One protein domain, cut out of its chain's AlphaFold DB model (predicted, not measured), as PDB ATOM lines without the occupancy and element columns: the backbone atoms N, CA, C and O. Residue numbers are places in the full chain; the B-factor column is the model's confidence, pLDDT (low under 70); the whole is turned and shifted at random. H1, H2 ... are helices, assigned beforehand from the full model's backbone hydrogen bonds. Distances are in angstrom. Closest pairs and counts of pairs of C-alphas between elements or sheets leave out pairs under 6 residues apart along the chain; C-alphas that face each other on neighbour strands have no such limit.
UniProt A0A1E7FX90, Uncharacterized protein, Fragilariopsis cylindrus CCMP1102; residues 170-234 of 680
ATOM      1  N   SER A 170     -19.800 -18.504  -6.954       86.31
ATOM      2  CA  SER A 170     -19.026 -19.620  -7.523       86.31
ATOM      3  C   SER A 170     -18.485 -19.293  -8.913       86.31
ATOM      4  O   SER A 170     -17.328 -19.568  -9.224       86.31
ATOM      5  N   ASP A 171     -19.321 -18.679  -9.741       86.69
ATOM      6  CA  ASP A 171     -19.062 -18.470 -11.162       86.69
ATOM      7  C   ASP A 171     -18.089 -17.305 -11.342       86.69
ATOM      8  O   ASP A 171     -17.212 -17.359 -12.202       86.69
ATOM      9  N   LEU A 172     -18.169 -16.304 -10.452       86.94
ATOM     10  CA  LEU A 172     -17.133 -15.286 -10.292       86.94
ATOM     11  C   LEU A 172     -15.782 -15.938  -9.999       86.94
ATOM     12  O   LEU A 172     -14.814 -15.643 -10.692       86.94
ATOM     13  N   TYR A 173     -15.707 -16.806  -8.989       89.56
ATOM     14  CA  TYR A 173     -14.440 -17.417  -8.589       89.56
ATOM     15  C   TYR A 173     -13.838 -18.265  -9.722       89.56
ATOM     16  O   TYR A 173     -12.641 -18.173  -9.999       89.56
ATOM     17  N   PHE A 174     -14.667 -19.003 -10.468       93.44
ATOM     18  CA  PHE A 174     -14.219 -19.694 -11.680       93.44
ATOM     19  C   PHE A 174     -13.802 -18.736 -12.807       93.44
ATOM     20  O   PHE A 174     -12.814 -19.013 -13.485       93.44
ATOM     21  N   ALA A 175     -14.487 -17.606 -13.010       90.94
ATOM     22  CA  ALA A 175     -14.084 -16.594 -13.991       90.94
ATOM     23  C   ALA A 175     -12.743 -15.933 -13.618       90.94
ATOM     24  O   ALA A 175     -11.881 -15.764 -14.483       90.94
ATOM     25  N   GLN A 176     -12.531 -15.631 -12.333       93.62
ATOM     26  CA  GLN A 176     -11.269 -15.114 -11.800       93.62
ATOM     27  C   GLN A 176     -10.134 -16.131 -11.984       93.62
ATOM     28  O   GLN A 176      -9.107 -15.771 -12.550       93.62
ATOM     29  N   LEU A 177     -10.331 -17.406 -11.620       96.19
ATOM     30  CA  LEU A 177      -9.341 -18.474 -11.831       96.19
ATOM     31  C   LEU A 177      -9.018 -18.719 -13.316       96.19
ATOM     32  O   LEU A 177      -7.855 -18.909 -13.665       96.19
ATOM     33  N   LYS A 178     -10.016 -18.698 -14.212       95.56
ATOM     34  CA  LYS A 178      -9.789 -18.814 -15.666       95.56
ATOM     35  C   LYS A 178      -8.946 -17.658 -16.195       95.56
ATOM     36  O   LYS A 178      -8.052 -17.883 -17.011       95.56
ATOM     37  N   ARG A 179      -9.231 -16.434 -15.739       94.69
ATOM     38  CA  ARG A 179      -8.534 -15.217 -16.167       94.69
ATOM     39  C   ARG A 179      -7.101 -15.183 -15.636       94.69
ATOM     40  O   ARG A 179      -6.184 -15.044 -16.436       94.69
ATOM     41  N   ASP A 180      -6.914 -15.437 -14.344       96.88
ATOM     42  CA  ASP A 180      -5.609 -15.612 -13.692       96.88
ATOM     43  C   ASP A 180      -4.746 -16.677 -14.388       96.88
ATOM     44  O   ASP A 180      -3.620 -16.396 -14.787       96.88
ATOM     45  N   SER A 181      -5.293 -17.875 -14.618       97.12
ATOM     46  CA  SER A 181      -4.582 -18.950 -15.320       97.12
ATOM     47  C   SER A 181      -4.161 -18.527 -16.731       97.12
ATOM     48  O   SER A 181      -3.021 -18.750 -17.131       97.12
ATOM     49  N   THR A 182      -5.044 -17.840 -17.466       95.94
ATOM     50  CA  THR A 182      -4.731 -17.298 -18.801       95.94
ATOM     51  C   THR A 182      -3.593 -16.276 -18.752       95.94
ATOM     52  O   THR A 182      -2.653 -16.388 -19.533       95.94
ATOM     53  N   VAL A 183      -3.642 -15.314 -17.824       96.38
ATOM     54  CA  VAL A 183      -2.604 -14.281 -17.660       96.38
ATOM     55  C   VAL A 183      -1.263 -14.908 -17.279       96.38
ATOM     56  O   VAL A 183      -0.259 -14.641 -17.935       96.38
ATOM     57  N   ARG A 184      -1.245 -15.823 -16.302       97.06
ATOM     58  CA  ARG A 184      -0.016 -16.514 -15.885       97.06
ATOM     59  C   ARG A 184       0.553 -17.427 -16.975       97.06
ATOM     60  O   ARG A 184       1.763 -17.627 -17.021       97.06
ATOM     61  N   ILE A 185      -0.275 -17.967 -17.873       96.12
ATOM     62  CA  ILE A 185       0.186 -18.687 -19.074       96.12
ATOM     63  C   ILE A 185       0.815 -17.724 -20.090       96.12
ATOM     64  O   ILE A 185       1.872 -18.047 -20.628       96.12
ATOM     65  N   ILE A 186       0.215 -16.551 -20.326       94.25
ATOM     66  CA  ILE A 186       0.767 -15.525 -21.225       94.25
ATOM     67  C   ILE A 186       2.124 -15.027 -20.703       94.25
ATOM     68  O   ILE A 186       3.091 -15.071 -21.456       94.25
ATOM     69  N   GLY A 187       2.244 -14.707 -19.408       97.00
ATOM     70  CA  GLY A 187       3.520 -14.310 -18.794       97.00
ATOM     71  C   GLY A 187       4.648 -15.325 -19.034       97.00
ATOM     72  O   GLY A 187       5.735 -14.951 -19.465       97.00
ATOM     73  N   ARG A 188       4.378 -16.638 -18.904       97.25
ATOM     74  CA  ARG A 188       5.372 -17.697 -19.219       97.25
ATOM     75  C   ARG A 188       5.755 -17.780 -20.695       97.25
ATOM     76  O   ARG A 188       6.838 -18.270 -20.999       97.25
ATOM     77  N   ILE A 189       4.868 -17.379 -21.604       95.44
ATOM     78  CA  ILE A 189       5.126 -17.366 -23.052       95.44
ATOM     79  C   ILE A 189       5.936 -16.122 -23.439       95.44
ATOM     80  O   ILE A 189       6.808 -16.207 -24.300       95.44
ATOM     81  N   GLU A 190       5.672 -14.987 -22.791       96.69
ATOM     82  CA  GLU A 190       6.358 -13.710 -23.024       96.69
ATOM     83  C   GLU A 190       7.694 -13.599 -22.260       96.69
ATOM     84  O   GLU A 190       8.551 -12.799 -22.632       96.69
ATOM     85  N   GLY A 191       7.907 -14.445 -21.246       96.06
ATOM     86  CA  GLY A 191       9.106 -14.462 -20.400       96.06
ATOM     87  C   GLY A 191       9.015 -13.567 -19.159       96.06
ATOM     88  O   GLY A 191      10.014 -13.396 -18.466       96.06
ATOM     89  N   ASP A 192       7.835 -13.016 -18.871       97.69
ATOM     90  CA  ASP A 192       7.558 -12.230 -17.671       97.69
ATOM     91  C   ASP A 192       7.340 -13.170 -16.473       97.69
ATOM     92  O   ASP A 192       6.269 -13.764 -16.289       97.69
ATOM     93  N   THR A 193       8.397 -13.347 -15.676       96.44
ATOM     94  CA  THR A 193       8.381 -14.170 -14.460       96.44
ATOM     95  C   THR A 193       7.389 -13.636 -13.441       96.44
ATOM     96  O   THR A 193       6.608 -14.410 -12.885       96.44
ATOM     97  N   ASP A 194       7.365 -12.321 -13.255       96.94
ATOM     98  CA  ASP A 194       6.654 -11.648 -12.176       96.94
ATOM     99  C   ASP A 194       5.139 -11.774 -12.393       96.94
ATOM    100  O   ASP A 194       4.407 -12.170 -11.480       96.94
ATOM    101  N   VAL A 195       4.670 -11.570 -13.628       95.62
ATOM    102  CA  VAL A 195       3.282 -11.828 -14.053       95.62
ATOM    103  C   VAL A 195       2.951 -13.327 -14.064       95.62
ATOM    104  O   VAL A 195       1.792 -13.696 -13.889       95.62
ATOM    105  N   SER A 196       3.930 -14.222 -14.244       96.25
ATOM    106  CA  SER A 196       3.684 -15.676 -14.269       96.25
ATOM    107  C   SER A 196       3.564 -16.350 -12.897       96.25
ATOM    108  O   SER A 196       2.920 -17.409 -12.784       96.25
ATOM    109  N   GLU A 197       4.195 -15.762 -11.878       96.69
ATOM    110  CA  GLU A 197       4.230 -16.253 -10.497       96.69
ATOM    111  C   GLU A 197       3.191 -15.554  -9.612       96.69
ATOM    112  O   GLU A 197       2.558 -16.209  -8.778       96.69
ATOM    113  N   SER A 198       2.955 -14.252  -9.817       96.00
ATOM    114  CA  SER A 198       1.976 -13.490  -9.036       96.00
ATOM    115  C   SER A 198       0.535 -13.928  -9.328       96.00
ATOM    116  O   SER A 198       0.061 -13.941 -10.462       96.00
ATOM    117  N   VAL A 199      -0.189 -14.324  -8.276       96.19
ATOM    118  CA  VAL A 199      -1.559 -14.849  -8.386       96.19
ATOM    119  C   VAL A 199      -2.563 -13.701  -8.270       96.19
ATOM    120  O   VAL A 199      -2.489 -12.910  -7.332       96.19
ATOM    121  N   PHE A 200      -3.518 -13.641  -9.199       95.00
ATOM    122  CA  PHE A 200      -4.550 -12.600  -9.318       95.00
ATOM    123  C   PHE A 200      -4.039 -11.161  -9.566       95.00
ATOM    124  O   PHE A 200      -4.762 -10.210  -9.290       95.00
ATOM    125  N   ALA A 201      -2.833 -10.984 -10.120       92.75
ATOM    126  CA  ALA A 201      -2.203  -9.666 -10.291       92.75
ATOM    127  C   ALA A 201      -2.756  -8.783 -11.435       92.75
ATOM    128  O   ALA A 201      -2.437  -7.599 -11.500       92.75
ATOM    129  N   ASP A 202      -3.569  -9.324 -12.346       95.31
ATOM    130  CA  ASP A 202      -4.164  -8.553 -13.448       95.31
ATOM    131  C   ASP A 202      -5.383  -7.732 -12.990       95.31
ATOM    132  O   ASP A 202      -6.354  -8.277 -12.463       95.31
ATOM    133  N   GLU A 203      -5.373  -6.427 -13.278       94.38
ATOM    134  CA  GLU A 203      -6.437  -5.467 -12.934       94.38
ATOM    135  C   GLU A 203      -7.841  -5.928 -13.369       94.38
ATOM    136  O   GLU A 203      -8.845  -5.639 -12.712       94.38
ATOM    137  N   GLY A 204      -7.952  -6.684 -14.466       91.56
ATOM    138  CA  GLY A 204      -9.238  -7.218 -14.918       91.56
ATOM    139  C   GLY A 204      -9.865  -8.251 -13.969       91.56
ATOM    140  O   GLY A 204     -11.068  -8.507 -14.053       91.56
ATOM    141  N   ILE A 205      -9.097  -8.822 -13.040       92.62
ATOM    142  CA  ILE A 205      -9.580  -9.724 -11.982       92.62
ATOM    143  C   ILE A 205     -10.195  -8.919 -10.826       92.62
ATOM    144  O   ILE A 205     -11.216  -9.336 -10.261       92.62
ATOM    145  N   GLU A 206      -9.665  -7.726 -10.537       91.94
ATOM    146  CA  GLU A 206     -10.325  -6.761  -9.651       91.94
ATOM    147  C   GLU A 206     -11.631  -6.250 -10.272       91.94
ATOM    148  O   GLU A 206     -12.655  -6.203  -9.584       91.94
ATOM    149  N   GLN A 207     -11.643  -5.967 -11.581       90.81
ATOM    150  CA  GLN A 207     -12.857  -5.577 -12.316       90.81
ATOM    151  C   GLN A 207     -13.946  -6.665 -12.256       90.81
ATOM    152  O   GLN A 207     -15.119  -6.345 -12.050       90.81
ATOM    153  N   LEU A 208     -13.579  -7.952 -12.342       88.44
ATOM    154  CA  LEU A 208     -14.507  -9.065 -12.083       88.44
ATOM    155  C   LEU A 208     -15.077  -9.011 -10.653       88.44
ATOM    156  O   LEU A 208     -16.283  -9.184 -10.469       88.44
ATOM    157  N   SER A 209     -14.257  -8.705  -9.640       87.06
ATOM    158  CA  SER A 209     -14.736  -8.545  -8.255       87.06
ATOM    159  C   SER A 209     -15.700  -7.356  -8.080       87.06
ATOM    160  O   SER A 209     -16.607  -7.403  -7.242       87.06
ATOM    161  N   GLY A 210     -15.532  -6.301  -8.887       87.94
ATOM    162  CA  GLY A 210     -16.450  -5.166  -8.979       87.94
ATOM    163  C   GLY A 210     -17.799  -5.564  -9.577       87.94
ATOM    164  O   GLY A 210     -18.840  -5.267  -8.991       87.94
ATOM    165  N   LEU A 211     -17.793  -6.330 -10.673       84.50
ATOM    166  CA  LEU A 211     -19.011  -6.781 -11.357       84.50
ATOM    167  C   LEU A 211     -19.972  -7.557 -10.441       84.50
ATOM    168  O   LEU A 211     -21.181  -7.383 -10.564       84.50
ATOM    169  N   LEU A 212     -19.483  -8.340  -9.470       78.25
ATOM    170  CA  LEU A 212     -20.354  -9.008  -8.486       78.25
ATOM    171  C   LEU A 212     -21.046  -8.015  -7.529       78.25
ATOM    172  O   LEU A 212     -22.195  -8.225  -7.146       78.25
ATOM    173  N   LYS A 213     -20.371  -6.918  -7.159       82.00
ATOM    174  CA  LYS A 213     -20.938  -5.837  -6.329       82.00
ATOM    175  C   LYS A 213     -21.908  -4.951  -7.113       82.00
ATOM    176  O   LYS A 213     -22.709  -4.238  -6.507       82.00
ATOM    177  N   GLU A 214     -21.836  -4.961  -8.440       83.75
ATOM    178  CA  GLU A 214     -22.681  -4.148  -9.317       83.75
ATOM    179  C   GLU A 214     -23.855  -4.920  -9.931       83.75
ATOM    180  O   GLU A 214     -24.889  -4.300 -10.176       83.75
ATOM    181  N   ASN A 215     -23.749  -6.246 -10.088       80.25
ATOM    182  CA  ASN A 215     -24.777  -7.101 -10.687       80.25
ATOM    183  C   ASN A 215     -26.154  -6.915  -9.998       80.25
ATOM    184  O   ASN A 215     -26.307  -7.274  -8.822       80.25
ATOM    185  N   PRO A 216     -27.175  -6.390 -10.707       79.25
ATOM    186  CA  PRO A 216     -28.479  -6.108 -10.115       79.25
ATOM    187  C   PRO A 216     -29.239  -7.378  -9.718       79.25
ATOM    188  O   PRO A 216     -30.016  -7.328  -8.771       79.25
ATOM    189  N   TYR A 217     -28.993  -8.518 -10.373       75.62
ATOM    190  CA  TYR A 217     -29.644  -9.784 -10.024       75.62
ATOM    191  C   TYR A 217     -29.175 -10.306  -8.663       75.62
ATOM    192  O   TYR A 217     -29.999 -10.695  -7.846       75.62
ATOM    193  N   LEU A 218     -27.871 -10.230  -8.379       77.50
ATOM    194  CA  LEU A 218     -27.317 -10.633  -7.082       77.50
ATOM    195  C   LEU A 218     -27.661  -9.650  -5.959       77.50
ATOM    196  O   LEU A 218     -27.816 -10.069  -4.814       77.50
ATOM    197  N   LYS A 219     -27.835  -8.358  -6.271       83.75
ATOM    198  CA  LYS A 219     -28.445  -7.405  -5.329       83.75
ATOM    199  C   LYS A 219     -29.888  -7.780  -5.027       83.75
ATOM    200  O   LYS A 219     -30.206  -7.954  -3.861       83.75
ATOM    201  N   SER A 220     -30.715  -7.971  -6.056       82.31
ATOM    202  CA  SER A 220     -32.132  -8.303  -5.894       82.31
ATOM    203  C   SER A 220     -32.330  -9.625  -5.150       82.31
ATOM    204  O   SER A 220     -33.146  -9.664  -4.241       82.31
ATOM    205  N   GLN A 221     -31.551 -10.667  -5.461       82.88
ATOM    206  CA  GLN A 221     -31.596 -11.936  -4.729       82.88
ATOM    207  C   GLN A 221     -31.176 -11.753  -3.268       82.88
ATOM    208  O   GLN A 221     -31.837 -12.262  -2.373       82.88
ATOM    209  N   LYS A 222     -30.094 -11.012  -2.995       84.88
ATOM    210  CA  LYS A 222     -29.639 -10.786  -1.618       84.88
ATOM    211  C   LYS A 222     -30.608  -9.909  -0.816       84.88
ATOM    212  O   LYS A 222     -30.713 -10.075   0.392       84.88
ATOM    213  N   GLU A 223     -31.289  -8.976  -1.472       89.75
ATOM    214  CA  GLU A 223     -32.339  -8.135  -0.891       89.75
ATOM    215  C   GLU A 223     -33.618  -8.948  -0.630       89.75
ATOM    216  O   GLU A 223     -34.208  -8.807   0.434       89.75
ATOM    217  N   GLU A 224     -33.983  -9.873  -1.523       88.62
ATOM    218  CA  GLU A 224     -35.070 -10.845  -1.332       88.62
ATOM    219  C   GLU A 224     -34.758 -11.844  -0.202       88.62
ATOM    220  O   GLU A 224     -35.603 -12.076   0.658       88.62
ATOM    221  N   GLU A 225     -33.530 -12.369  -0.127       85.19
ATOM    222  CA  GLU A 225     -33.060 -13.196   0.994       85.19
ATOM    223  C   GLU A 225     -33.073 -12.408   2.315       85.19
ATOM    224  O   GLU A 225     -33.551 -12.920   3.327       85.19
ATOM    225  N   LEU A 226     -32.602 -11.154   2.327       90.12
ATOM    226  CA  LEU A 226     -32.625 -10.299   3.522       90.12
ATOM    227  C   LEU A 226     -34.063  -9.992   3.968       90.12
ATOM    228  O   LEU A 226     -34.367 -10.116   5.152       90.12
ATOM    229  N   ALA A 227     -34.954  -9.658   3.032       91.88
ATOM    230  CA  ALA A 227     -36.370  -9.423   3.303       91.88
ATOM    231  C   ALA A 227     -37.091 -10.704   3.759       91.88
ATOM    232  O   ALA A 227     -38.005 -10.637   4.581       91.88
ATOM    233  N   LEU A 228     -36.669 -11.883   3.291       88.81
ATOM    234  CA  LEU A 228     -37.149 -13.161   3.814       88.81
ATOM    235  C   LEU A 228     -36.695 -13.362   5.269       88.81
ATOM    236  O   LEU A 228     -37.514 -13.720   6.109       88.81
ATOM    237  N   TYR A 229     -35.434 -13.064   5.601       81.25
ATOM    238  CA  TYR A 229     -34.952 -13.100   6.989       81.25
ATOM    239  C   TYR A 229     -35.639 -12.070   7.901       81.25
ATOM    240  O   TYR A 229     -35.889 -12.381   9.061       81.25
ATOM    241  N   GLU A 230     -35.968 -10.876   7.400       87.19
ATOM    242  CA  GLU A 230     -36.649  -9.816   8.164       87.19
ATOM    243  C   GLU A 230     -38.171 -10.045   8.296       87.19
ATOM    244  O   GLU A 230     -38.781  -9.607   9.270       87.19
ATOM    245  N   SER A 231     -38.791 -10.769   7.355       85.50
ATOM    246  CA  SER A 231     -40.213 -11.157   7.414       85.50
ATOM    247  C   SER A 231     -40.481 -12.477   8.146       85.50
ATOM    248  O   SER A 231     -41.623 -12.738   8.534       85.50
ATOM    249  N   LEU A 232     -39.456 -13.304   8.374       80.38
ATOM    250  CA  LEU A 232     -39.553 -14.486   9.228       80.38
ATOM    251  C   LEU A 232     -39.707 -14.059  10.703       80.38
ATOM    252  O   LEU A 232     -38.830 -13.377  11.233       80.38
ATOM    253  N   PRO A 233     -40.782 -14.466  11.406       79.38
ATOM    254  CA  PRO A 233     -40.968 -14.095  12.803       79.38
ATOM    255  C   PRO A 233     -39.862 -14.706  13.675       79.38
ATOM    256  O   PRO A 233     -39.573 -15.898  13.577       79.38
ATOM    257  N   ASP A 234     -39.287 -13.895  14.568       63.25
ATOM    258  CA  ASP A 234     -38.125 -14.236  15.412       63.25
ATOM    259  C   ASP A 234     -38.300 -15.547  16.218       63.25
ATOM    260  O   ASP A 234     -37.346 -16.292  16.453       63.25
TER     261      ASP A 234
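Overview. This is residues 170 to 234 of the 680 residues of an uncharacterized protein of Fragilariopsis cylindrus CCMP1102 (UniProt A0A1E7FX90). A long helix, H1, has two smaller helices on it: H2 packs on its residues 183 to 188, and H3 folds back side by side with its residues 172 to 180, running the opposite way. From the end of H3 the chain goes on into a free arm, residues 213 to 234, which holds the helix H4, sticks out well beyond the body and makes much of the length. The printed part has 65 residues with four named helices, in the order H1, H2, H3, H4, and no named strand; its class is all helix. The whole is extended, with a radius of gyration of the C-alphas of 17.7 A, and its C-alphas span 60 by 20 by 14 A.

Along the chain. H1 is residues 170 to 190, the longest helix, and begins at C-alpha 170 at (-19.026, -19.620, -7.523); its first and last C-alphas are 30.3 A apart. H2 is the five residues 193 to 197. H3 is residues 203 to 214, 16.7 A from first to last C-alpha, and begins at C-alpha 203 at (-6.437, -5.467, -12.934). H4 is residues 216 to 231, 21.7 A from first to last C-alpha, and ends at C-alpha 231 at (-40.213, -11.157, 7.414).

Arrangement. H1 touches H2 with its residues 183 to 188 alone; the closest C-alphas are those of Arg 184 and Ser 196, 4.1 A apart. H1 touches H3 with its residues 172 to 180 alone; the closest C-alphas are those of Gln 176 and Ile 205, 5.7 A apart. H1 and H3 stand at a shallow tilt of 12 degrees and run opposite ways. H2 and H3 are apart. H3 and H4 are close but not clearly touching, with the closest C-alphas, those of Leu 212 and Leu 218, 7.3 A apart. They run the same way at a steep tilt of 43 degrees. H4 is apart from H1 and from H2. Every backbone O i to N i+4 pair is within hydrogen-bond range in H1, H2 and H4; in H3 it is 7 of 8.

Size, cuts and confidence. The two C-alphas farthest apart are those of Gly 191 and Pro 233, at 60.1 A. Without residues 213 to 234, which stand free, the body has 43 residues and spans 32 by 15 by 12 A. The printed part has no cut, and the links H1 to H2, H2 to H3 and H3 to H4 are tight. The mean pLDDT of the printed part is 89.8, and Asp 234 is the one printed residue under 70.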